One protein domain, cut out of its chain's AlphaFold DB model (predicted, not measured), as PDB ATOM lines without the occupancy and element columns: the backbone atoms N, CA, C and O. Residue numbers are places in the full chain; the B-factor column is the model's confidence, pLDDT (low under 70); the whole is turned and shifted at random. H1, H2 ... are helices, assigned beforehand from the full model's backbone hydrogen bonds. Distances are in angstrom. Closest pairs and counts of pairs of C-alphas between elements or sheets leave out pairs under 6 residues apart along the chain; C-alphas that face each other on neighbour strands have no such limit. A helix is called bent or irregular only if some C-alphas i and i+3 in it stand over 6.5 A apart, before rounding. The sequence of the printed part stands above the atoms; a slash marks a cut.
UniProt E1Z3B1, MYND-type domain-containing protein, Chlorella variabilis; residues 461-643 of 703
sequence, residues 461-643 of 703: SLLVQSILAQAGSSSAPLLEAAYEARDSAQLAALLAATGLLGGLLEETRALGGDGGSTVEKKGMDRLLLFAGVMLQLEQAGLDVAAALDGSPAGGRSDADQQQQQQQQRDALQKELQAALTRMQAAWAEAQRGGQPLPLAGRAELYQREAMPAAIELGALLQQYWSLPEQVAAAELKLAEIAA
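This is residues 461 to 643 of the 703 residues of the protein "MYND-type domain-containing protein" of Chlorella variabilis (UniProt E1Z3B1). Two long helices, H5 and H6, run opposite ways; with short H4 and arm H7a of the bent H7 they make an up-and-down bundle, each running against the one before. H3 packs between H5 and H7b, H2 and H1 lie further out, and residues 635 to 643 of H8 stick out. The printed part has 183 residues with eight named helices, H1 to H8 in order, and no named strand: all helix. It is only just compact, close to loose, radius of gyration of the C-alphas 18.7 A, and only just flat, spanning 65 by 37 by 21 A.

Find C-alpha 461 at (-3.973, 42.955, -154.000), where H1 begins, running to 471. Then come H2, 476 to 485, H3, 489 to 497, and H4, 500 to 511. H5, 517 to 550, is 49.7 A long; H6, 559 to 594, 51.7 A. H7, 599 to 625, was assigned as one helix by its hydrogen bonds but is bent: C-alphas 609 and 612 are 6.9 A apart; its arms are H7a, 599 to 609, and H7b, 612 to 625. H8, 628 to 643, ends at C-alpha 643, (9.161, 24.689, -169.931).

Start at the hub, H5. It touches H6 at a shallow tilt of 31 degrees, a hairpin, closest C-alphas Ala 545 and Gln 573, 6.1 A. H3 touches H7b, closest C-alphas Ala 493 and Gly 618, 4.0 A. H1 touches H2, closest C-alphas Ile 467 and Leu 478, 6.3 A. H8 and H5 are apart. Each O i to N i+4 pair is within hydrogen-bond range except in H4, 6 of 8.

The farthest C-alphas, Gly 516 and Asp 558, are 65.2 A apart. The printed part has no cut and no long link. Residues 554 to 556 have pLDDT under 70.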
ATOM      1  N   SER A 461      -3.308  42.583-155.256       76.62
ATOM      2  CA  SER A 461      -3.973  42.955-154.000       76.62
ATOM      3  C   SER A 461      -3.099  42.671-152.776       76.62
ATOM      4  O   SER A 461      -2.954  43.538-151.914       76.62
ATOM      5  N   LEU A 462      -2.477  41.489-152.708       74.12
ATOM      6  CA  LEU A 462      -1.565  41.116-151.623       74.12
ATOM      7  C   LEU A 462      -0.359  42.044-151.561       74.12
ATOM      8  O   LEU A 462       0.059  42.421-150.465       74.12
ATOM      9  N   LEU A 463       0.191  42.429-152.718       78.94
ATOM     10  CA  LEU A 463       1.284  43.387-152.783       78.94
ATOM     11  C   LEU A 463       0.851  44.695-152.130       78.94
ATOM     12  O   LEU A 463       1.451  45.062-151.127       78.94
ATOM     13  N   VAL A 464      -0.227  45.318-152.619       84.94
ATOM     14  CA  VAL A 464      -0.772  46.588-152.104       84.94
ATOM     15  C   VAL A 464      -1.044  46.527-150.604       84.94
ATOM     16  O   VAL A 464      -0.587  47.400-149.867       84.94
ATOM     17  N   GLN A 465      -1.725  45.480-150.135       81.62
ATOM     18  CA  GLN A 465      -1.992  45.270-148.710       81.62
ATOM     19  C   GLN A 465      -0.699  45.198-147.899       81.62
ATOM     20  O   GLN A 465      -0.608  45.805-146.834       81.62
ATOM     21  N   SER A 466       0.325  44.521-148.422       76.69
ATOM     22  CA  SER A 466       1.612  44.394-147.741       76.69
ATOM     23  C   SER A 466       2.391  45.717-147.698       76.69
ATOM     24  O   SER A 466       3.108  45.957-146.724       76.69
ATOM     25  N   ILE A 467       2.240  46.587-148.710       81.62
ATOM     26  CA  ILE A 467       2.795  47.956-148.694       81.62
ATOM     27  C   ILE A 467       2.086  48.786-147.630       81.62
ATOM     28  O   ILE A 467       2.741  49.366-146.768       81.62
ATOM     29  N   LEU A 468       0.750  48.808-147.670       83.50
ATOM     30  CA  LEU A 468      -0.083  49.602-146.766       83.50
ATOM     31  C   LEU A 468       0.152  49.223-145.304       83.50
ATOM     32  O   LEU A 468       0.372  50.095-144.466       83.50
ATOM     33  N   ALA A 469       0.167  47.925-145.007       79.50
ATOM     34  CA  ALA A 469       0.357  47.434-143.650       79.50
ATOM     35  C   ALA A 469       1.751  47.762-143.084       79.50
ATOM     36  O   ALA A 469       1.898  47.889-141.872       79.50
ATOM     37  N   GLN A 470       2.769  47.970-143.928       77.81
ATOM     38  CA  GLN A 470       4.080  48.425-143.453       77.81
ATOM     39  C   GLN A 470       4.268  49.932-143.450       77.81
ATOM     40  O   GLN A 470       5.014  50.420-142.600       77.81
ATOM     41  N   ALA A 471       3.614  50.654-144.361       78.62
ATOM     42  CA  ALA A 471       3.722  52.105-144.469       78.62
ATOM     43  C   ALA A 471       3.372  52.803-143.144       78.62
ATOM     44  O   ALA A 471       3.989  53.807-142.805       78.62
ATOM     45  N   GLY A 472       2.476  52.216-142.337       79.44
ATOM     46  CA  GLY A 472       2.158  52.710-140.992       79.44
ATOM     47  C   GLY A 472       3.312  52.642-139.977       79.44
ATOM     48  O   GLY A 472       3.266  53.326-138.961       79.44
ATOM     49  N   SER A 473       4.353  51.843-140.240       78.88
ATOM     50  CA  SER A 473       5.515  51.653-139.352       78.88
ATOM     51  C   SER A 473       6.828  52.184-139.937       78.88
ATOM     52  O   SER A 473       7.726  52.600-139.206       78.88
ATOM     53  N   SER A 474       6.972  52.156-141.262       84.62
ATOM     54  CA  SER A 474       8.168  52.591-141.973       84.62
ATOM     55  C   SER A 474       7.838  52.838-143.433       84.62
ATOM     56  O   SER A 474       7.156  52.037-144.066       84.62
ATOM     57  N   SER A 475       8.414  53.886-144.009       85.50
ATOM     58  CA  SER A 475       8.257  54.161-145.432       85.50
ATOM     59  C   SER A 475       9.258  53.496-146.357       85.50
ATOM     60  O   SER A 475       9.132  53.585-147.577       85.50
ATOM     61  N   ALA A 476      10.242  52.789-145.797       85.38
ATOM     62  CA  ALA A 476      11.227  52.056-146.582       85.38
ATOM     63  C   ALA A 476      10.598  51.152-147.667       85.38
ATOM     64  O   ALA A 476      11.083  51.198-148.795       85.38
ATOM     65  N   PRO A 477       9.501  50.410-147.409       82.56
ATOM     66  CA  PRO A 477       8.896  49.538-148.416       82.56
ATOM     67  C   PRO A 477       8.234  50.315-149.554       82.56
ATOM     68  O   PRO A 477       8.321  49.895-150.700       82.56
ATOM     69  N   LEU A 478       7.609  51.463-149.266       89.94
ATOM     70  CA  LEU A 478       7.018  52.320-150.296       89.94
ATOM     71  C   LEU A 478       8.101  52.999-151.151       89.94
ATOM     72  O   LEU A 478       7.950  53.119-152.364       89.94
ATOM     73  N   LEU A 479       9.219  53.398-150.536       90.31
ATOM     74  CA  LEU A 479      10.380  53.926-151.259       90.31
ATOM     75  C   LEU A 479      11.010  52.867-152.162       90.31
ATOM     76  O   LEU A 479      11.326  53.155-153.312       90.31
ATOM     77  N   GLU A 480      11.168  51.645-151.662       86.06
ATOM     78  CA  GLU A 480      11.672  50.523-152.450       86.06
ATOM     79  C   GLU A 480      10.710  50.204-153.605       86.06
ATOM     80  O   GLU A 480      11.138  50.146-154.753       86.06
ATOM     81  N   ALA A 481       9.399  50.147-153.339       86.00
ATOM     82  CA  ALA A 481       8.358  49.988-154.354       86.00
ATOM     83  C   ALA A 481       8.484  50.996-155.493       86.00
ATOM     84  O   ALA A 481       8.468  50.630-156.665       86.00
ATOM     85  N   ALA A 482       8.578  52.276-155.139       91.25
ATOM     86  CA  ALA A 482       8.602  53.352-156.109       91.25
ATOM     87  C   ALA A 482       9.941  53.442-156.835       91.25
ATOM     88  O   ALA A 482       9.963  53.822-158.000       91.25
ATOM     89  N   TYR A 483      11.043  53.033-156.200       90.81
ATOM     90  CA  TYR A 483      12.316  52.853-156.889       90.81
ATOM     91  C   TYR A 483      12.196  51.820-158.002       90.81
ATOM     92  O   TYR A 483      12.568  52.109-159.134       90.81
ATOM     93  N   GLU A 484      11.594  50.670-157.709       84.56
ATOM     94  CA  GLU A 484      11.402  49.615-158.706       84.56
ATOM     95  C   GLU A 484      10.340  49.956-159.753       84.56
ATOM     96  O   GLU A 484      10.447  49.563-160.914       84.56
ATOM     97  N   ALA A 485       9.326  50.729-159.372       90.44
ATOM     98  CA  ALA A 485       8.296  51.199-160.285       90.44
ATOM     99  C   ALA A 485       8.848  52.106-161.390       90.44
ATOM    100  O   ALA A 485       8.239  52.182-162.450       90.44
ATOM    101  N   ARG A 486      10.010  52.745-161.198       92.12
ATOM    102  CA  ARG A 486      10.671  53.530-162.255       92.12
ATOM    103  C   ARG A 486      11.066  52.692-163.465       92.12
ATOM    104  O   ARG A 486      11.121  53.230-164.561       92.12
ATOM    105  N   ASP A 487      11.304  51.400-163.258       86.00
ATOM    106  CA  ASP A 487      11.754  50.474-164.298       86.00
ATOM    107  C   ASP A 487      10.658  49.458-164.685       86.00
ATOM    108  O   ASP A 487      10.891  48.562-165.497       86.00
ATOM    109  N   SER A 488       9.453  49.565-164.104       88.62
ATOM    110  CA  SER A 488       8.355  48.610-164.294       88.62
ATOM    111  C   SER A 488       7.019  49.322-164.501       88.62
ATOM    112  O   SER A 488       6.401  49.810-163.555       88.62
ATOM    113  N   ALA A 489       6.534  49.321-165.748       93.62
ATOM    114  CA  ALA A 489       5.250  49.909-166.139       93.62
ATOM    115  C   ALA A 489       4.071  49.379-165.304       93.62
ATOM    116  O   ALA A 489       3.237  50.152-164.836       93.62
ATOM    117  N   GLN A 490       4.017  48.064-165.081       90.00
ATOM    118  CA  GLN A 490       2.936  47.418-164.337       90.00
ATOM    119  C   GLN A 490       2.944  47.806-162.860       90.00
ATOM    120  O   GLN A 490       1.881  48.030-162.282       90.00
ATOM    121  N   LEU A 491       4.129  47.911-162.251       90.38
ATOM    122  CA  LEU A 491       4.247  48.334-160.860       90.38
ATOM    123  C   LEU A 491       3.940  49.831-160.712       90.38
ATOM    124  O   LEU A 491       3.208  50.192-159.795       90.38
ATOM    125  N   ALA A 492       4.411  50.685-161.630       95.25
ATOM    126  CA  ALA A 492       4.062  52.109-161.664       95.25
ATOM    127  C   ALA A 492       2.548  52.323-161.730       95.25
ATOM    128  O   ALA A 492       1.981  53.034-160.901       95.25
ATOM    129  N   ALA A 493       1.884  51.646-162.666       95.69
ATOM    130  CA  ALA A 493       0.438  51.700-162.815       95.69
ATOM    131  C   ALA A 493      -0.304  51.156-161.593       95.69
ATOM    132  O   ALA A 493      -1.309  51.739-161.204       95.69
ATOM    133  N   LEU A 494       0.185  50.080-160.963       93.50
ATOM    134  CA  LEU A 494      -0.413  49.564-159.731       93.50
ATOM    135  C   LEU A 494      -0.318  50.590-158.594       93.50
ATOM    136  O   LEU A 494      -1.334  50.900-157.980       93.50
ATOM    137  N   LEU A 495       0.878  51.134-158.334       94.56
ATOM    138  CA  LEU A 495       1.090  52.122-157.268       94.56
ATOM    139  C   LEU A 495       0.270  53.397-157.494       94.56
ATOM    140  O   LEU A 495      -0.220  53.990-156.530       94.56
ATOM    141  N   ALA A 496       0.123  53.816-158.755       96.44
ATOM    142  CA  ALA A 496      -0.718  54.941-159.131       96.44
ATOM    143  C   ALA A 496      -2.204  54.617-158.920       96.44
ATOM    144  O   ALA A 496      -2.870  55.341-158.189       96.44
ATOM    145  N   ALA A 497      -2.705  53.502-159.465       95.62
ATOM    146  CA  ALA A 497      -4.109  53.092-159.368       95.62
ATOM    147  C   ALA A 497      -4.588  52.928-157.919       95.62
ATOM    148  O   ALA A 497      -5.742  53.212-157.608       95.62
ATOM    149  N   THR A 498      -3.706  52.488-157.018       93.81
ATOM    150  CA  THR A 498      -4.043  52.292-155.601       93.81
ATOM    151  C   THR A 498      -3.811  53.538-154.748       93.81
ATOM    152  O   THR A 498      -3.975  53.475-153.531       93.81
ATOM    153  N   GLY A 499      -3.367  54.653-155.341       94.94
ATOM    154  CA  GLY A 499      -3.063  55.897-154.630       94.94
ATOM    155  C   GLY A 499      -1.831  55.835-153.718       94.94
ATOM    156  O   GLY A 499      -1.565  56.789-152.991       94.94
ATOM    157  N   LEU A 500      -1.044  54.754-153.767       93.81
ATOM    158  CA  LEU A 500       0.116  54.551-152.889       93.81
ATOM    159  C   LEU A 500       1.224  55.579-153.125       93.81
ATOM    160  O   LEU A 500       1.943  55.930-152.191       93.81
ATOM    161  N   LEU A 501       1.333  56.115-154.344       95.00
ATOM    162  CA  LEU A 501       2.246  57.225-154.634       95.00
ATOM    163  C   LEU A 501       1.926  58.485-153.815       95.00
ATOM    164  O   LEU A 501       2.835  59.267-153.541       95.00
ATOM    165  N   GLY A 502       0.679  58.652-153.362       94.56
ATOM    166  CA  GLY A 502       0.304  59.743-152.469       94.56
ATOM    167  C   GLY A 502       1.003  59.668-151.111       94.56
ATOM    168  O   GLY A 502       1.411  60.699-150.585       94.56
ATOM    169  N   GLY A 503       1.273  58.460-150.600       92.75
ATOM    170  CA  GLY A 503       2.032  58.277-149.358       92.75
ATOM    171  C   GLY A 503       3.450  58.861-149.434       92.75
ATOM    172  O   GLY A 503       3.911  59.498-148.490       92.75
ATOM    173  N   LEU A 504       4.118  58.764-150.595       93.44
ATOM    174  CA  LEU A 504       5.435  59.391-150.802       93.44
ATOM    175  C   LEU A 504       5.368  60.917-150.741       93.44
ATOM    176  O   LEU A 504       6.296  61.563-150.244       93.44
ATOM    177  N   LEU A 505       4.288  61.499-151.266       95.88
ATOM    178  CA  LEU A 505       4.069  62.941-151.257       95.88
ATOM    179  C   LEU A 505       3.708  63.433-149.850       95.88
ATOM    180  O   LEU A 505       4.268  64.431-149.401       95.88
ATOM    181  N   GLU A 506       2.861  62.711-149.117       94.81
ATOM    182  CA  GLU A 506       2.540  63.008-147.713       94.81
ATOM    183  C   GLU A 506       3.785  62.977-146.826       94.81
ATOM    184  O   GLU A 506       4.036  63.897-146.050       94.81
ATOM    185  N   GLU A 507       4.633  61.970-147.004       92.19
ATOM    186  CA  GLU A 507       5.905  61.884-146.302       92.19
ATOM    187  C   GLU A 507       6.879  62.999-146.674       92.19
ATOM    188  O   GLU A 507       7.617  63.498-145.827       92.19
ATOM    189  N   THR A 508       6.925  63.382-147.950       93.31
ATOM    190  CA  THR A 508       7.738  64.518-148.397       93.31
ATOM    191  C   THR A 508       7.240  65.814-147.764       93.31
ATOM    192  O   THR A 508       8.048  66.635-147.326       93.31
ATOM    193  N   ARG A 509       5.916  65.982-147.662       94.62
ATOM    194  CA  ARG A 509       5.291  67.111-146.972       94.62
ATOM    195  C   ARG A 509       5.673  67.133-145.493       94.62
ATOM    196  O   ARG A 509       6.057  68.192-145.008       94.62
ATOM    197  N   ALA A 510       5.643  65.983-144.816       93.06
ATOM    198  CA  ALA A 510       6.055  65.862-143.419       93.06
ATOM    199  C   ALA A 510       7.536  66.233-143.211       93.06
ATOM    200  O   ALA A 510       7.852  66.989-142.300       93.06
ATOM    201  N   LEU A 511       8.435  65.787-144.099       91.69
ATOM    202  CA  LEU A 511       9.854  66.168-144.046       91.69
ATOM    203  C   LEU A 511      10.072  67.675-144.273       91.69
ATOM    204  O   LEU A 511      10.988  68.261-143.705       91.69
ATOM    205  N   GLY A 512       9.240  68.328-145.085       89.75
ATOM    206  CA  GLY A 512       9.387  69.753-145.390       89.75
ATOM    207  C   GLY A 512       9.226  70.699-144.189       89.75
ATOM    208  O   GLY A 512       9.593  71.865-144.313       89.75
ATOM    209  N   GLY A 513       8.702  70.225-143.050       88.06
ATOM    210  CA  GLY A 513       8.520  71.028-141.835       88.06
ATOM    211  C   GLY A 513       9.771  71.192-140.961       88.06
ATOM    212  O   GLY A 513       9.861  72.170-140.226       88.06
ATOM    213  N   ASP A 514      10.752  70.286-141.059       82.88
ATOM    214  CA  ASP A 514      11.821  70.154-140.049       82.88
ATOM    215  C   ASP A 514      13.091  70.992-140.317       82.88
ATOM    216  O   ASP A 514      14.028  70.958-139.524       82.88
ATOM    217  N   GLY A 515      13.170  71.749-141.419       85.50
ATOM    218  CA  GLY A 515      14.242  72.728-141.702       85.50
ATOM    219  C   GLY A 515      15.694  72.206-141.790       85.50
ATOM    220  O   GLY A 515      16.600  72.974-142.108       85.50
ATOM    221  N   GLY A 516      15.957  70.924-141.519       90.75
ATOM    222  CA  GLY A 516      17.296  70.332-141.548       90.75
ATOM    223  C   GLY A 516      17.747  69.920-142.954       90.75
ATOM    224  O   GLY A 516      17.008  69.262-143.684       90.75
ATOM    225  N   SER A 517      19.004  70.194-143.316       88.44
ATOM    226  CA  SER A 517      19.562  69.882-144.649       88.44
ATOM    227  C   SER A 517      19.493  68.391-145.029       88.44
ATOM    228  O   SER A 517      19.211  68.036-146.174       88.44
ATOM    229  N   THR A 518      19.693  67.483-144.067       88.25
ATOM    230  CA  THR A 518      19.539  66.030-144.279       88.25
ATOM    231  C   THR A 518      18.092  65.645-144.586       88.25
ATOM    232  O   THR A 518      17.841  64.713-145.353       88.25
ATOM    233  N   VAL A 519      17.138  66.346-143.974       88.69
ATOM    234  CA  VAL A 519      15.704  66.121-144.165       88.69
ATOM    235  C   VAL A 519      15.271  66.642-145.536       88.69
ATOM    236  O   VAL A 519      14.592  65.925-146.271       88.69
ATOM    237  N   GLU A 520      15.757  67.820-145.924       89.56
ATOM    238  CA  GLU A 520      15.525  68.405-147.245       89.56
ATOM    239  C   GLU A 520      16.017  67.481-148.367       89.56
ATOM    240  O   GLU A 520      15.273  67.186-149.304       89.56
ATOM    241  N   LYS A 521      17.229  66.921-148.233       91.50
ATOM    242  CA  LYS A 521      17.760  65.946-149.196       91.50
ATOM    243  C   LYS A 521      16.846  64.725-149.344       91.50
ATOM    244  O   LYS A 521      16.517  64.346-150.464       91.50
ATOM    245  N   LYS A 522      16.397  64.135-148.229       91.56
ATOM    246  CA  LYS A 522      15.475  62.983-148.256       91.56
ATOM    247  C   LYS A 522      14.139  63.336-148.915       91.56
ATOM    248  O   LYS A 522      13.608  62.527-149.669       91.56
ATOM    249  N   GLY A 523      13.601  64.525-148.646       92.38
ATOM    250  CA  GLY A 523      12.381  65.007-149.293       92.38
ATOM    251  C   GLY A 523      12.565  65.190-150.801       92.38
ATOM    252  O   GLY A 523      11.718  64.766-151.582       92.38
ATOM    253  N   MET A 524      13.705  65.735-151.232       93.00
ATOM    254  CA  MET A 524      14.029  65.864-152.654       93.00
ATOM    255  C   MET A 524      14.169  64.501-153.343       93.00
ATOM    256  O   MET A 524      13.594  64.303-154.411       93.00
ATOM    257  N   ASP A 525      14.871  63.546-152.723       92.50
ATOM    258  CA  ASP A 525      15.024  62.185-153.257       92.50
ATOM    259  C   ASP A 525      13.651  61.520-153.488       92.50
ATOM    260  O   ASP A 525      13.439  60.868-154.513       92.50
ATOM    261  N   ARG A 526      12.684  61.748-152.588       94.69
ATOM    262  CA  ARG A 526      11.297  61.264-152.719       94.69
ATOM    263  C   ARG A 526      10.532  61.925-153.862       94.69
ATOM    264  O   ARG A 526       9.843  61.225-154.602       94.69
ATOM    265  N   LEU A 527      10.676  63.238-154.059       94.31
ATOM    266  CA  LEU A 527      10.074  63.930-155.208       94.31
ATOM    267  C   LEU A 527      10.662  63.458-156.539       94.31
ATOM    268  O   LEU A 527       9.926  63.293-157.509       94.31
ATOM    269  N   LEU A 528      11.977  63.234-156.595       94.38
ATOM    270  CA  LEU A 528      12.640  62.697-157.784       94.38
ATOM    271  C   LEU A 528      12.177  61.271-158.083       94.38
ATOM    272  O   LEU A 528      11.976  60.916-159.244       94.38
ATOM    273  N   LEU A 529      11.972  60.466-157.040       94.50
ATOM    274  CA  LEU A 529      11.418  59.127-157.167       94.50
ATOM    275  C   LEU A 529       9.993  59.163-157.723       94.50
ATOM    276  O   LEU A 529       9.719  58.492-158.715       94.50
ATOM    277  N   PHE A 530       9.127  60.002-157.147       96.06
ATOM    278  CA  PHE A 530       7.768  60.236-157.634       96.06
ATOM    279  C   PHE A 530       7.759  60.652-159.112       96.06
ATOM    280  O   PHE A 530       7.079  60.034-159.926       96.06
ATOM    281  N   ALA A 531       8.577  61.643-159.480       94.94
ATOM    282  CA  ALA A 531       8.713  62.098-160.861       94.94
ATOM    283  C   ALA A 531       9.169  60.972-161.805       94.94
ATOM    284  O   ALA A 531       8.666  60.862-162.921       94.94
ATOM    285  N   GLY A 532      10.088  60.112-161.354       95.56
ATOM    286  CA  GLY A 532      10.523  58.941-162.110       95.56
ATOM    287  C   GLY A 532       9.390  57.944-162.373       95.56
ATOM    288  O   GLY A 532       9.281  57.440-163.486       95.56
ATOM    289  N   VAL A 533       8.526  57.691-161.383       95.56
ATOM    290  CA  VAL A 533       7.359  56.812-161.563       95.56
ATOM    291  C   VAL A 533       6.330  57.437-162.509       95.56
ATOM    292  O   VAL A 533       5.781  56.733-163.352       95.56
ATOM    293  N   MET A 534       6.111  58.754-162.428       96.88
ATOM    294  CA  MET A 534       5.214  59.474-163.343       96.88
ATOM    295  C   MET A 534       5.674  59.375-164.803       96.88
ATOM    296  O   MET A 534       4.862  59.096-165.679       96.88
ATOM    297  N   LEU A 535       6.978  59.534-165.062       95.62
ATOM    298  CA  LEU A 535       7.547  59.355-166.404       95.62
ATOM    299  C   LEU A 535       7.366  57.919-166.915       95.62
ATOM    300  O   LEU A 535       7.018  57.716-168.076       95.62
ATOM    301  N   GLN A 536       7.558  56.919-166.050       96.19
ATOM    302  CA  GLN A 536       7.343  55.521-166.424       96.19
ATOM    303  C   GLN A 536       5.865  55.221-166.722       96.19
ATOM    304  O   GLN A 536       5.566  54.438-167.623       96.19
ATOM    305  N   LEU A 537       4.937  55.851-165.992       96.50
ATOM    306  CA  LEU A 537       3.499  55.738-166.230       96.50
ATOM    307  C   LEU A 537       3.094  56.372-167.572       96.50
ATOM    308  O   LEU A 537       2.310  55.788-168.317       96.50
ATOM    309  N   GLU A 538       3.673  57.529-167.902       96.75
ATOM    310  CA  GLU A 538       3.498  58.199-169.194       96.75
ATOM    311  C   GLU A 538       3.960  57.319-170.354       96.75
ATOM    312  O   GLU A 538       3.200  57.075-171.293       96.75
ATOM    313  N   GLN A 539       5.183  56.789-170.255       96.69
ATOM    314  CA  GLN A 539       5.749  55.909-171.271       96.69
ATOM    315  C   GLN A 539       4.898  54.646-171.449       96.69
ATOM    316  O   GLN A 539       4.608  54.256-172.575       96.69
ATOM    317  N   ALA A 540       4.431  54.046-170.350       95.06
ATOM    318  CA  ALA A 540       3.535  52.896-170.401       95.06
ATOM    319  C   ALA A 540       2.209  53.219-171.109       95.06
ATOM    320  O   ALA A 540       1.727  52.411-171.902       95.06
ATOM    321  N   GLY A 541       1.633  54.400-170.853       96.81
ATOM    322  CA  GLY A 541       0.437  54.887-171.542       96.81
ATOM    323  C   GLY A 541       0.641  55.009-173.052       96.81
ATOM    324  O   GLY A 541      -0.189  54.522-173.819       96.81
ATOM    325  N   LEU A 542       1.764  55.596-173.475       95.75
ATOM    326  CA  LEU A 542       2.134  55.727-174.889       95.75
ATOM    327  C   LEU A 542       2.330  54.362-175.564       95.75
ATOM    328  O   LEU A 542       1.782  54.125-176.642       95.75
ATOM    329  N   ASP A 543       3.066  53.455-174.920       95.12
ATOM    330  CA  ASP A 543       3.348  52.118-175.451       95.12
ATOM    331  C   ASP A 543       2.059  51.298-175.622       95.12
ATOM    332  O   ASP A 543       1.874  50.618-176.635       95.12
ATOM    333  N   VAL A 544       1.142  51.374-174.650       95.06
ATOM    334  CA  VAL A 544      -0.148  50.672-174.705       95.06
ATOM    335  C   VAL A 544      -1.079  51.289-175.748       95.06
ATOM    336  O   VAL A 544      -1.714  50.540-176.491       95.06
ATOM    337  N   ALA A 545      -1.141  52.619-175.857       94.44
ATOM    338  CA  ALA A 545      -1.926  53.284-176.896       94.44
ATOM    339  C   ALA A 545      -1.468  52.845-178.300       94.44
ATOM    340  O   ALA A 545      -2.291  52.422-179.113       94.44
ATOM    341  N   ALA A 546      -0.152  52.815-178.539       94.25
ATOM    342  CA  ALA A 546       0.422  52.333-179.794       94.25
ATOM    343  C   ALA A 546       0.156  50.833-180.043       94.25
ATOM    344  O   ALA A 546      -0.097  50.418-181.177       94.25
ATOM    345  N   ALA A 547       0.187  49.998-178.997       93.31
ATOM    346  CA  ALA A 547      -0.131  48.571-179.108       93.31
ATOM    347  C   ALA A 547      -1.617  48.315-179.427       93.31
ATOM    348  O   ALA A 547      -1.943  47.347-180.122       93.31
ATOM    349  N   LEU A 548      -2.516  49.174-178.936       93.00
ATOM    350  CA  LEU A 548      -3.943  49.102-179.241       93.00
ATOM    351  C   LEU A 548      -4.228  49.452-180.710       93.00
ATOM    352  O   LEU A 548      -5.036  48.748-181.316       93.00
ATOM    353  N   ASP A 549      -3.501  50.418-181.283       92.94
ATOM    354  CA  ASP A 549      -3.577  50.809-182.702       92.94
ATOM    355  C   ASP A 549      -3.079  49.723-183.673       92.94
ATOM    356  O   ASP A 549      -3.619  49.549-184.767       92.94
ATOM    357  N   GLY A 550      -2.016  49.004-183.302       88.50
ATOM    358  CA  GLY A 550      -1.271  48.146-184.230       88.50
ATOM    359  C   GLY A 550      -1.720  46.684-184.328       88.50
ATOM    360  O   GLY A 550      -1.172  45.955-185.154       88.50
ATOM    361  N   SER A 551      -2.649  46.213-183.492       81.62
ATOM    362  CA  SER A 551      -2.944  44.774-183.376       81.62
ATOM    363  C   SER A 551      -4.085  44.335-184.309       81.62
ATOM    364  O   SER A 551      -5.244  44.653-184.038       81.62
ATOM    365  N   PRO A 552      -3.819  43.581-185.395       75.00
ATOM    366  CA  PRO A 552      -4.878  43.048-186.248       75.00
ATOM    367  C   PRO A 552      -5.666  41.947-185.524       75.00
ATOM    368  O   PRO A 552      -5.094  41.144-184.784       75.00
ATOM    369  N   ALA A 553      -6.975  41.859-185.783       70.06
ATOM    370  CA  ALA A 553      -7.860  40.818-185.257       70.06
ATOM    371  C   ALA A 553      -7.486  39.424-185.813       70.06
ATOM    372  O   ALA A 553      -8.052  38.930-186.788       70.06
ATOM    373  N   GLY A 554      -6.475  38.787-185.223       60.78
ATOM    374  CA  GLY A 554      -5.957  37.492-185.654       60.78
ATOM    375  C   GLY A 554      -6.652  36.326-184.955       60.78
ATOM    376  O   GLY A 554      -6.197  35.883-183.906       60.78
ATOM    377  N   GLY A 555      -7.721  35.773-185.535       66.62
ATOM    378  CA  GLY A 555      -8.267  34.490-185.069       66.62
ATOM    379  C   GLY A 555      -9.659  34.147-185.595       66.62
ATOM    380  O   GLY A 555     -10.471  35.026-185.836       66.62
ATOM    381  N   ARG A 556      -9.947  32.850-185.753       66.69
ATOM    382  CA  ARG A 556     -11.273  32.297-186.099       66.69
ATOM    383  C   ARG A 556     -12.152  32.136-184.846       66.69
ATOM    384  O   ARG A 556     -12.610  31.033-184.560       66.69
ATOM    385  N   SER A 557     -12.278  33.194-184.048       71.81
ATOM    386  CA  SER A 557     -13.235  33.228-182.933       71.81
ATOM    387  C   SER A 557     -14.652  33.417-183.481       71.81
ATOM    388  O   SER A 557     -14.808  33.901-184.602       71.81
ATOM    389  N   ASP A 558     -15.675  33.073-182.697       88.06
ATOM    390  CA  ASP A 558     -17.055  33.463-182.998       88.06
ATOM    391  C   ASP A 558     -17.112  34.979-183.245       88.06
ATOM    392  O   ASP A 558     -16.600  35.762-182.435       88.06
ATOM    393  N   ALA A 559     -17.694  35.380-184.382       89.69
ATOM    394  CA  ALA A 559     -17.667  36.760-184.876       89.69
ATOM    395  C   ALA A 559     -18.204  37.763-183.839       89.69
ATOM    396  O   ALA A 559     -17.643  38.846-183.678       89.69
ATOM    397  N   ASP A 560     -19.221  37.362-183.072       91.88
ATOM    398  CA  ASP A 560     -19.842  38.189-182.035       91.88
ATOM    399  C   ASP A 560     -18.889  38.460-180.859       91.88
ATOM    400  O   ASP A 560     -18.766  39.597-180.396       91.88
ATOM    401  N   GLN A 561     -18.150  37.441-180.398       89.75
ATOM    402  CA  GLN A 561     -17.175  37.603-179.314       89.75
ATOM    403  C   GLN A 561     -16.005  38.489-179.757       89.75
ATOM    404  O   GLN A 561     -15.491  39.291-178.976       89.75
ATOM    405  N   GLN A 562     -15.612  38.372-181.025       89.19
ATOM    406  CA  GLN A 562     -14.568  39.194-181.621       89.19
ATOM    407  C   GLN A 562     -14.996  40.660-181.735       89.19
ATOM    408  O   GLN A 562     -14.226  41.554-181.385       89.19
ATOM    409  N   GLN A 563     -16.239  40.912-182.151       91.94
ATOM    410  CA  GLN A 563     -16.794  42.261-182.222       91.94
ATOM    411  C   GLN A 563     -16.890  42.908-180.835       91.94
ATOM    412  O   GLN A 563     -16.512  44.070-180.682       91.94
ATOM    413  N   GLN A 564     -17.334  42.168-179.814       92.81
ATOM    414  CA  GLN A 564     -17.398  42.683-178.444       92.81
ATOM    415  C   GLN A 564     -16.003  43.022-177.894       92.81
ATOM    416  O   GLN A 564     -15.818  44.079-177.291       92.81
ATOM    417  N   GLN A 565     -15.007  42.161-178.130       91.00
ATOM    418  CA  GLN A 565     -13.624  42.430-177.725       91.00
ATOM    419  C   GLN A 565     -13.045  43.648-178.449       91.00
ATOM    420  O   GLN A 565     -12.392  44.472-177.812       91.00
ATOM    421  N   GLN A 566     -13.318  43.805-179.746       91.88
ATOM    422  CA  GLN A 566     -12.867  44.976-180.497       91.88
ATOM    423  C   GLN A 566     -13.496  46.266-179.957       91.88
ATOM    424  O   GLN A 566     -12.783  47.228-179.704       91.88
ATOM    425  N   GLN A 567     -14.806  46.271-179.689       94.12
ATOM    426  CA  GLN A 567     -15.480  47.431-179.097       94.12
ATOM    427  C   GLN A 567     -14.897  47.801-177.727       94.12
ATOM    428  O   GLN A 567     -14.705  48.982-177.440       94.12
ATOM    429  N   GLN A 568     -14.580  46.803-176.896       94.44
ATOM    430  CA  GLN A 568     -13.928  47.029-175.606       94.44
ATOM    431  C   GLN A 568     -12.522  47.628-175.773       94.44
ATOM    432  O   GLN A 568     -12.158  48.531-175.021       94.44
ATOM    433  N   ARG A 569     -11.744  47.166-176.763       93.38
ATOM    434  CA  ARG A 569     -10.416  47.716-177.085       93.38
ATOM    435  C   ARG A 569     -10.501  49.164-177.562       93.38
ATOM    436  O   ARG A 569      -9.772  50.003-177.043       93.38
ATOM    437  N   ASP A 570     -11.408  49.459-178.489       94.62
ATOM    438  CA  ASP A 570     -11.578  50.800-179.055       94.62
ATOM    439  C   ASP A 570     -12.029  51.810-177.985       94.62
ATOM    440  O   ASP A 570     -11.594  52.964-177.978       94.62
ATOM    441  N   ALA A 571     -12.906  51.385-177.066       96.12
ATOM    442  CA  ALA A 571     -13.328  52.201-175.930       96.12
ATOM    443  C   ALA A 571     -12.155  52.480-174.980       96.12
ATOM    444  O   ALA A 571     -11.862  53.641-174.689       96.12
ATOM    445  N   LEU A 572     -11.430  51.428-174.580       95.69
ATOM    446  CA  LEU A 572     -10.278  51.544-173.690       95.69
ATOM    447  C   LEU A 572      -9.174  52.422-174.289       95.69
ATOM    448  O   LEU A 572      -8.576  53.225-173.581       95.69
ATOM    449  N   GLN A 573      -8.927  52.316-175.594       95.62
ATOM    450  CA  GLN A 573      -7.945  53.143-176.290       95.62
ATOM    451  C   GLN A 573      -8.293  54.635-176.203       95.62
ATOM    452  O   GLN A 573      -7.433  55.458-175.885       95.62
ATOM    453  N   LYS A 574      -9.557  54.996-176.463       96.56
ATOM    454  CA  LYS A 574     -10.020  56.390-176.381       96.56
ATOM    455  C   LYS A 574      -9.902  56.938-174.962       96.56
ATOM    456  O   LYS A 574      -9.448  58.068-174.783       96.56
ATOM    457  N   GLU A 575     -10.288  56.143-173.968       96.88
ATOM    458  CA  GLU A 575     -10.172  56.508-172.554       96.88
ATOM    459  C   GLU A 575      -8.708  56.690-172.140       96.88
ATOM    460  O   GLU A 575      -8.366  57.708-171.535       96.88
ATOM    461  N   LEU A 576      -7.828  55.769-172.546       95.88
ATOM    462  CA  LEU A 576      -6.394  55.819-172.267       95.88
ATOM    463  C   LEU A 576      -5.736  57.065-172.868       95.88
ATOM    464  O   LEU A 576      -5.008  57.768-172.169       95.88
ATOM    465  N   GLN A 577      -6.027  57.390-174.131       96.19
ATOM    466  CA  GLN A 577      -5.478  58.577-174.791       96.19
ATOM    467  C   GLN A 577      -5.927  59.873-174.094       96.19
ATOM    468  O   GLN A 577      -5.144  60.817-173.929       96.19
ATOM    469  N   ALA A 578      -7.190  59.920-173.660       95.56
ATOM    470  CA  ALA A 578      -7.737  61.059-172.939       95.56
ATOM    471  C   ALA A 578      -7.099  61.207-171.543       95.56
ATOM    472  O   ALA A 578      -6.730  62.320-171.160       95.56
ATOM    473  N   ALA A 579      -6.926  60.103-170.809       93.06
ATOM    474  CA  ALA A 579      -6.276  60.086-169.499       93.06
ATOM    475  C   ALA A 579      -4.790  60.463-169.585       93.06
ATOM    476  O   ALA A 579      -4.315  61.270-168.787       93.06
ATOM    477  N   LEU A 580      -4.072  59.965-170.595       94.44
ATOM    478  CA  LEU A 580      -2.675  60.321-170.849       94.44
ATOM    479  C   LEU A 580      -2.513  61.826-171.096       94.44
ATOM    480  O   LEU A 580      -1.671  62.468-170.468       94.44
ATOM    481  N   THR A 581      -3.373  62.407-171.938       95.00
ATOM    482  CA  THR A 581      -3.367  63.853-172.221       95.00
ATOM    483  C   THR A 581      -3.647  64.669-170.951       95.00
ATOM    484  O   THR A 581      -2.960  65.659-170.686       95.00
ATOM    485  N   ARG A 582      -4.624  64.246-170.131       94.25
ATOM    486  CA  ARG A 582      -4.917  64.880-168.832       94.25
ATOM    487  C   ARG A 582      -3.724  64.808-167.886       94.25
ATOM    488  O   ARG A 582      -3.377  65.819-167.280       94.25
ATOM    489  N   MET A 583      -3.081  63.646-167.779       94.62
ATOM    490  CA  MET A 583      -1.927  63.455-166.906       94.62
ATOM    491  C   MET A 583      -0.735  64.309-167.349       94.62
ATOM    492  O   MET A 583      -0.147  64.984-166.510       94.62
ATOM    493  N   GLN A 584      -0.412  64.349-168.644       93.94
ATOM    494  CA  GLN A 584       0.661  65.199-169.175       93.94
ATOM    495  C   GLN A 584       0.405  66.686-168.892       93.94
ATOM    496  O   GLN A 584       1.305  67.396-168.443       93.94
ATOM    497  N   ALA A 585      -0.831  67.155-169.099       93.25
ATOM    498  CA  ALA A 585      -1.209  68.537-168.813       93.25
ATOM    499  C   ALA A 585      -1.100  68.867-167.314       93.25
ATOM    500  O   ALA A 585      -0.483  69.872-166.952       93.25
ATOM    501  N   ALA A 586      -1.643  68.002-166.452       88.56
ATOM    502  CA  ALA A 586      -1.594  68.155-165.002       88.56
ATOM    503  C   ALA A 586      -0.157  68.113-164.462       88.56
ATOM    504  O   ALA A 586       0.225  68.927-163.621       88.56
ATOM    505  N   TRP A 587       0.669  67.206-164.985       89.75
ATOM    506  CA  TRP A 587       2.069  67.080-164.602       89.75
ATOM    507  C   TRP A 587       2.886  68.304-165.019       89.75
ATOM    508  O   TRP A 587       3.634  68.849-164.205       89.75
ATOM    509  N   ALA A 588       2.692  68.800-166.243       91.38
ATOM    510  CA  ALA A 588       3.348  70.012-166.720       91.38
ATOM    511  C   ALA A 588       2.935  71.256-165.913       91.38
ATOM    512  O   ALA A 588       3.784  72.092-165.599       91.38
ATOM    513  N   GLU A 589       1.655  71.382-165.547       88.50
ATOM    514  CA  GLU A 589       1.176  72.483-164.701       88.50
ATOM    515  C   GLU A 589       1.778  72.419-163.295       88.50
ATOM    516  O   GLU A 589       2.321  73.408-162.799       88.50
ATOM    517  N   ALA A 590       1.793  71.235-162.685       82.38
ATOM    518  CA  ALA A 590       2.368  71.057-161.362       82.38
ATOM    519  C   ALA A 590       3.891  71.312-161.348       82.38
ATOM    520  O   ALA A 590       4.434  71.857-160.386       82.38
ATOM    521  N   GLN A 591       4.602  70.973-162.429       86.06
ATOM    522  CA  GLN A 591       6.018  71.321-162.587       86.06
ATOM    523  C   GLN A 591       6.243  72.834-162.702       86.06
ATOM    524  O   GLN A 591       7.166  73.349-162.066       86.06
ATOM    525  N   ARG A 592       5.397  73.548-163.460       90.62
ATOM    526  CA  ARG A 592       5.463  75.014-163.582       90.62
ATOM    527  C   ARG A 592       5.203  75.707-162.247       90.62
ATOM    528  O   ARG A 592       5.989  76.563-161.849       90.62
ATOM    529  N   GLY A 593       4.151  75.307-161.531       83.62
ATOM    530  CA  GLY A 593       3.797  75.895-160.235       83.62
ATOM    531  C   GLY A 593       4.760  75.538-159.096       83.62
ATOM    532  O   GLY A 593       4.831  76.258-158.104       83.62
ATOM    533  N   GLY A 594       5.521  74.444-159.225       75.12
ATOM    534  CA  GLY A 594       6.385  73.928-158.161       75.12
ATOM    535  C   GLY A 594       7.757  74.596-158.025       75.12
ATOM    536  O   GLY A 594       8.363  74.500-156.961       75.12
ATOM    537  N   GLN A 595       8.273  75.256-159.064       75.88
ATOM    538  CA  GLN A 595       9.658  75.756-159.100       75.88
ATOM    539  C   GLN A 595      10.030  76.810-158.027       75.88
ATOM    540  O   GLN A 595      11.185  76.794-157.606       75.88
ATOM    541  N   PRO A 596       9.120  77.668-157.519       78.00
ATOM    542  CA  PRO A 596       9.430  78.547-156.387       78.00
ATOM    543  C   PRO A 596       8.988  77.997-155.018       78.00
ATOM    544  O   PRO A 596       9.217  78.651-154.002       78.00
ATOM    545  N   LEU A 597       8.317  76.839-154.955       86.62
ATOM    546  CA  LEU A 597       7.708  76.351-153.716       86.62
ATOM    547  C   LEU A 597       8.699  75.546-152.853       86.62
ATOM    548  O   LEU A 597       9.474  74.746-153.385       86.62
ATOM    549  N   PRO A 598       8.616  75.660-151.512       91.12
ATOM    550  CA  PRO A 598       9.251  74.711-150.598       91.12
ATOM    551  C   PRO A 598       8.820  73.265-150.887       91.12
ATOM    552  O   PRO A 598       7.752  73.029-151.459       91.12
ATOM    553  N   LEU A 599       9.604  72.278-150.435       90.75
ATOM    554  CA  LEU A 599       9.329  70.847-150.666       90.75
ATOM    555  C   LEU A 599       7.899  70.431-150.296       90.75
ATOM    556  O   LEU A 599       7.252  69.723-151.066       90.75
ATOM    557  N   ALA A 600       7.389  70.910-149.157       92.19
ATOM    558  CA  ALA A 600       6.025  70.627-148.722       92.19
ATOM    559  C   ALA A 600       4.967  71.179-149.692       92.19
ATOM    560  O   ALA A 600       4.018  70.471-150.028       92.19
ATOM    561  N   GLY A 601       5.174  72.399-150.200       92.56
ATOM    562  CA  GLY A 601       4.295  73.016-151.193       92.56
ATOM    563  C   GLY A 601       4.344  72.297-152.543       92.56
ATOM    564  O   GLY A 601       3.309  72.096-153.171       92.56
ATOM    565  N   ARG A 602       5.525  71.826-152.966       92.19
ATOM    566  CA  ARG A 602       5.665  70.996-154.176       92.19
ATOM    567  C   ARG A 602       4.926  69.669-154.049       92.19
ATOM    568  O   ARG A 602       4.204  69.291-154.965       92.19
ATOM    569  N   ALA A 603       5.090  68.979-152.922       94.62
ATOM    570  CA  ALA A 603       4.407  67.716-152.669       94.62
ATOM    571  C   ALA A 603       2.881  67.892-152.641       94.62
ATOM    572  O   ALA A 603       2.158  67.088-153.223       94.62
ATOM    573  N   GLU A 604       2.389  68.976-152.033       95.44
ATOM    574  CA  GLU A 604       0.967  69.318-152.040       95.44
ATOM    575  C   GLU A 604       0.426  69.615-153.436       95.44
ATOM    576  O   GLU A 604      -0.641  69.116-153.793       95.44
ATOM    577  N   LEU A 605       1.177  70.366-154.240       92.62
ATOM    578  CA  LEU A 605       0.801  70.652-155.617       92.62
ATOM    579  C   LEU A 605       0.745  69.367-156.460       92.62
ATOM    580  O   LEU A 605      -0.223  69.157-157.182       92.62
ATOM    581  N   TYR A 606       1.728  68.467-156.332       94.94
ATOM    582  CA  TYR A 606       1.712  67.169-157.025       94.94
ATOM    583  C   TYR A 606       0.544  66.286-156.572       94.94
ATOM    584  O   TYR A 606      -0.107  65.657-157.407       94.94
ATOM    585  N   GLN A 607       0.237  66.282-155.273       95.88
ATOM    586  CA  GLN A 607      -0.881  65.522-154.718       95.88
ATOM    587  C   GLN A 607      -2.229  66.032-155.241       95.88
ATOM    588  O   GLN A 607      -3.124  65.234-155.505       95.88
ATOM    589  N   ARG A 608      -2.391  67.353-155.373       96.19
ATOM    590  CA  ARG A 608      -3.655  67.963-155.798       96.19
ATOM    591  C   ARG A 608      -3.855  67.904-157.309       96.19
ATOM    592  O   ARG A 608      -4.937  67.542-157.754       96.19
ATOM    593  N   GLU A 609      -2.830  68.264-158.077       93.81
ATOM    594  CA  GLU A 609      -2.955  68.446-159.525       93.81
ATOM    595  C   GLU A 609      -2.654  67.149-160.294       93.81
ATOM    596  O   GLU A 609      -3.431  66.748-161.154       93.81
ATOM    597  N   ALA A 610      -1.546  66.461-159.986       94.00
ATOM    598  CA  ALA A 610      -1.050  65.353-160.811       94.00
ATOM    599  C   ALA A 610      -1.611  63.979-160.410       94.00
ATOM    600  O   ALA A 610      -1.902  63.155-161.281       94.00
ATOM    601  N   MET A 611      -1.783  63.715-159.109       96.75
ATOM    602  CA  MET A 611      -2.193  62.388-158.631       96.75
ATOM    603  C   MET A 611      -3.559  61.902-159.130       96.75
ATOM    604  O   MET A 611      -3.638  60.725-159.482       96.75
ATOM    605  N   PRO A 612      -4.622  62.727-159.221       97.44
ATOM    606  CA  PRO A 612      -5.907  62.260-159.744       97.44
ATOM    607  C   PRO A 612      -5.799  61.697-161.168       97.44
ATOM    608  O   PRO A 612      -6.322  60.621-161.450       97.44
ATOM    609  N   ALA A 613      -5.048  62.378-162.041       95.38
ATOM    610  CA  ALA A 613      -4.810  61.917-163.406       95.38
ATOM    611  C   ALA A 613      -3.897  60.677-163.454       95.38
ATOM    612  O   ALA A 613      -4.098  59.793-164.284       95.38
ATOM    613  N   ALA A 614      -2.924  60.576-162.540       96.44
ATOM    614  CA  ALA A 614      -2.076  59.393-162.411       96.44
ATOM    615  C   ALA A 614      -2.877  58.151-161.974       96.44
ATOM    616  O   ALA A 614      -2.682  57.072-162.528       96.44
ATOM    617  N   ILE A 615      -3.793  58.301-161.007       97.06
ATOM    618  CA  ILE A 615      -4.689  57.228-160.541       97.06
ATOM    619  C   ILE A 615      -5.555  56.731-161.697       97.06
ATOM    620  O   ILE A 615      -5.633  55.526-161.931       97.06
ATOM    621  N   GLU A 616      -6.168  57.658-162.440       97.50
ATOM    622  CA  GLU A 616      -6.997  57.338-163.602       97.50
ATOM    623  C   GLU A 616      -6.200  56.571-164.669       97.50
ATOM    624  O   GLU A 616      -6.619  55.494-165.100       97.50
ATOM    625  N   LEU A 617      -5.019  57.071-165.050       97.44
ATOM    626  CA  LEU A 617      -4.161  56.400-166.028       97.44
ATOM    627  C   LEU A 617      -3.691  55.024-165.532       97.44
ATOM    628  O   LEU A 617      -3.721  54.050-166.284       97.44
ATOM    629  N   GLY A 618      -3.296  54.920-164.260       96.38
ATOM    630  CA  GLY A 618      -2.916  53.654-163.637       96.38
ATOM    631  C   GLY A 618      -4.041  52.620-163.693       96.38
ATOM    632  O   GLY A 618      -3.790  51.466-164.043       96.38
ATOM    633  N   ALA A 619      -5.283  53.024-163.412       96.62
ATOM    634  CA  ALA A 619      -6.447  52.141-163.464       96.62
ATOM    635  C   ALA A 619      -6.733  51.635-164.890       96.62
ATOM    636  O   ALA A 619      -6.951  50.437-165.080       96.62
ATOM    637  N   LEU A 620      -6.656  52.512-165.897       97.31
ATOM    638  CA  LEU A 620      -6.842  52.138-167.305       97.31
ATOM    639  C   LEU A 620      -5.740  51.190-167.803       97.31
ATOM    640  O   LEU A 620      -6.021  50.230-168.520       97.31
ATOM    641  N   LEU A 621      -4.490  51.400-167.381       96.12
ATOM    642  CA  LEU A 621      -3.384  50.486-167.685       96.12
ATOM    643  C   LEU A 621      -3.590  49.101-167.049       96.12
ATOM    644  O   LEU A 621      -3.385  48.083-167.713       96.12
ATOM    645  N   GLN A 622      -4.057  49.038-165.796       93.75
ATOM    646  CA  GLN A 622      -4.434  47.768-165.156       93.75
ATOM    647  C   GLN A 622      -5.584  47.080-165.905       93.75
ATOM    648  O   GLN A 622      -5.526  45.873-166.150       93.75
ATOM    649  N   GLN A 623      -6.589  47.840-166.349       95.12
ATOM    650  CA  GLN A 623      -7.681  47.315-167.167       95.12
ATOM    651  C   GLN A 623      -7.173  46.749-168.501       95.12
ATOM    652  O   GLN A 623      -7.592  45.655-168.884       95.12
ATOM    653  N   TYR A 624      -6.228  47.419-169.169       95.31
ATOM    654  CA  TYR A 624      -5.587  46.904-170.381       95.31
ATOM    655  C   TYR A 624      -4.899  45.559-170.142       95.31
ATOM    656  O   TYR A 624      -5.152  44.598-170.868       95.31
ATOM    657  N   TRP A 625      -4.074  45.439-169.101       92.00
ATOM    658  CA  TRP A 625      -3.395  44.172-168.818       92.00
ATOM    659  C   TRP A 625      -4.329  43.065-168.317       92.00
ATOM    660  O   TRP A 625      -3.976  41.891-168.424       92.00
ATOM    661  N   SER A 626      -5.522  43.418-167.835       89.81
ATOM    662  CA  SER A 626      -6.578  42.459-167.497       89.81
ATOM    663  C   SER A 626      -7.353  41.934-168.715       89.81
ATOM    664  O   SER A 626      -8.151  41.004-168.576       89.81
ATOM    665  N   LEU A 627      -7.132  42.492-169.918       90.88
ATOM    666  CA  LEU A 627      -7.770  41.995-171.138       90.88
ATOM    667  C   LEU A 627      -7.403  40.515-171.373       90.88
ATOM    668  O   LEU A 627      -6.240  40.138-171.199       90.88
ATOM    669  N   PRO A 628      -8.348  39.668-171.835       89.44
ATOM    670  CA  PRO A 628      -8.125  38.224-171.970       89.44
ATOM    671  C   PRO A 628      -6.893  37.843-172.800       89.44
ATOM    672  O   PRO A 628      -6.202  36.879-172.488       89.44
ATOM    673  N   GLU A 629      -6.600  38.608-173.848       89.56
ATOM    674  CA  GLU A 629      -5.420  38.437-174.702       89.56
ATOM    675  C   GLU A 629      -4.097  38.731-173.984       89.56
ATOM    676  O   GLU A 629      -3.129  37.995-174.171       89.56
ATOM    677  N   GLN A 630      -4.054  39.760-173.134       88.50
ATOM    678  CA  GLN A 630      -2.865  40.136-172.370       88.50
ATOM    679  C   GLN A 630      -2.607  39.102-171.277       88.50
ATOM    680  O   GLN A 630      -1.477  38.632-171.124       88.50
ATOM    681  N   VAL A 631      -3.670  38.655-170.600       84.38
ATOM    682  CA  VAL A 631      -3.613  37.537-169.652       84.38
ATOM    683  C   VAL A 631      -3.128  36.268-170.356       84.38
ATOM    684  O   VAL A 631      -2.196  35.629-169.877       84.38
ATOM    685  N   ALA A 632      -3.672  35.921-171.526       85.06
ATOM    686  CA  ALA A 632      -3.240  34.746-172.287       85.06
ATOM    687  C   ALA A 632      -1.775  34.840-172.750       85.06
ATOM    688  O   ALA A 632      -1.039  33.852-172.672       85.06
ATOM    689  N   ALA A 633      -1.323  36.014-173.200       84.44
ATOM    690  CA  ALA A 633       0.067  36.253-173.582       84.44
ATOM    691  C   ALA A 633       1.015  36.126-172.380       84.44
ATOM    692  O   ALA A 633       2.080  35.507-172.480       84.44
ATOM    693  N   ALA A 634       0.614  36.656-171.226       78.25
ATOM    694  CA  ALA A 634       1.354  36.535-169.982       78.25
ATOM    695  C   ALA A 634       1.393  35.083-169.466       78.25
ATOM    696  O   ALA A 634       2.469  34.595-169.118       78.25
ATOM    697  N   GLU A 635       0.275  34.352-169.505       80.81
ATOM    698  CA  GLU A 635       0.221  32.919-169.188       80.81
ATOM    699  C   GLU A 635       1.110  32.095-170.123       80.81
ATOM    700  O   GLU A 635       1.822  31.195-169.674       80.81
ATOM    701  N   LEU A 636       1.103  32.392-171.426       85.62
ATOM    702  CA  LEU A 636       1.976  31.724-172.387       85.62
ATOM    703  C   LEU A 636       3.446  31.985-172.055       85.62
ATOM    704  O   LEU A 636       4.232  31.037-172.006       85.62
ATOM    705  N   LYS A 637       3.813  33.239-171.764       79.19
ATOM    706  CA  LYS A 637       5.171  33.589-171.335       79.19
ATOM    707  C   LYS A 637       5.558  32.800-170.080       79.19
ATOM    708  O   LYS A 637       6.606  32.159-170.085       79.19
ATOM    709  N   LEU A 638       4.687  32.741-169.071       73.56
ATOM    710  CA  LEU A 638       4.847  31.923-167.857       73.56
ATOM    711  C   LEU A 638       4.998  30.421-168.139       73.56
ATOM    712  O   LEU A 638       5.748  29.713-167.464       73.56
ATOM    713  N   ALA A 639       4.324  29.907-169.158       81.94
ATOM    714  CA  ALA A 639       4.403  28.505-169.535       81.94
ATOM    715  C   ALA A 639       5.700  28.166-170.285       81.94
ATOM    716  O   ALA A 639       6.292  27.111-170.055       81.94
ATOM    717  N   GLU A 640       6.163  29.060-171.162       81.62
ATOM    718  CA  GLU A 640       7.480  28.972-171.810       81.62
ATOM    719  C   GLU A 640       8.601  29.017-170.776       81.62
ATOM    720  O   GLU A 640       9.589  28.284-170.856       81.62
ATOM    721  N   ILE A 641       8.381  29.844-169.763       70.50
ATOM    722  CA  ILE A 641       9.158  29.909-168.544       70.50
ATOM    723  C   ILE A 641       9.187  28.542-167.853       70.50
ATOM    724  O   ILE A 641      10.239  27.899-167.769       70.50
ATOM    725  N   ALA A 642       8.037  27.998-167.477       79.00
ATOM    726  CA  ALA A 642       7.959  26.689-166.840       79.00
ATOM    727  C   ALA A 642       8.618  25.569-167.674       79.00
ATOM    728  O   ALA A 642       9.198  24.639-167.108       79.00
ATOM    729  N   ALA A 643       8.580  25.666-169.009       84.56
ATOM    730  CA  ALA A 643       9.161  24.689-169.931       84.56
ATOM    731  C   ALA A 643      10.679  24.526-169.798       84.56
ATOM    732  O   ALA A 643      11.208  23.466-170.126       84.56
TER     733      ALA A 643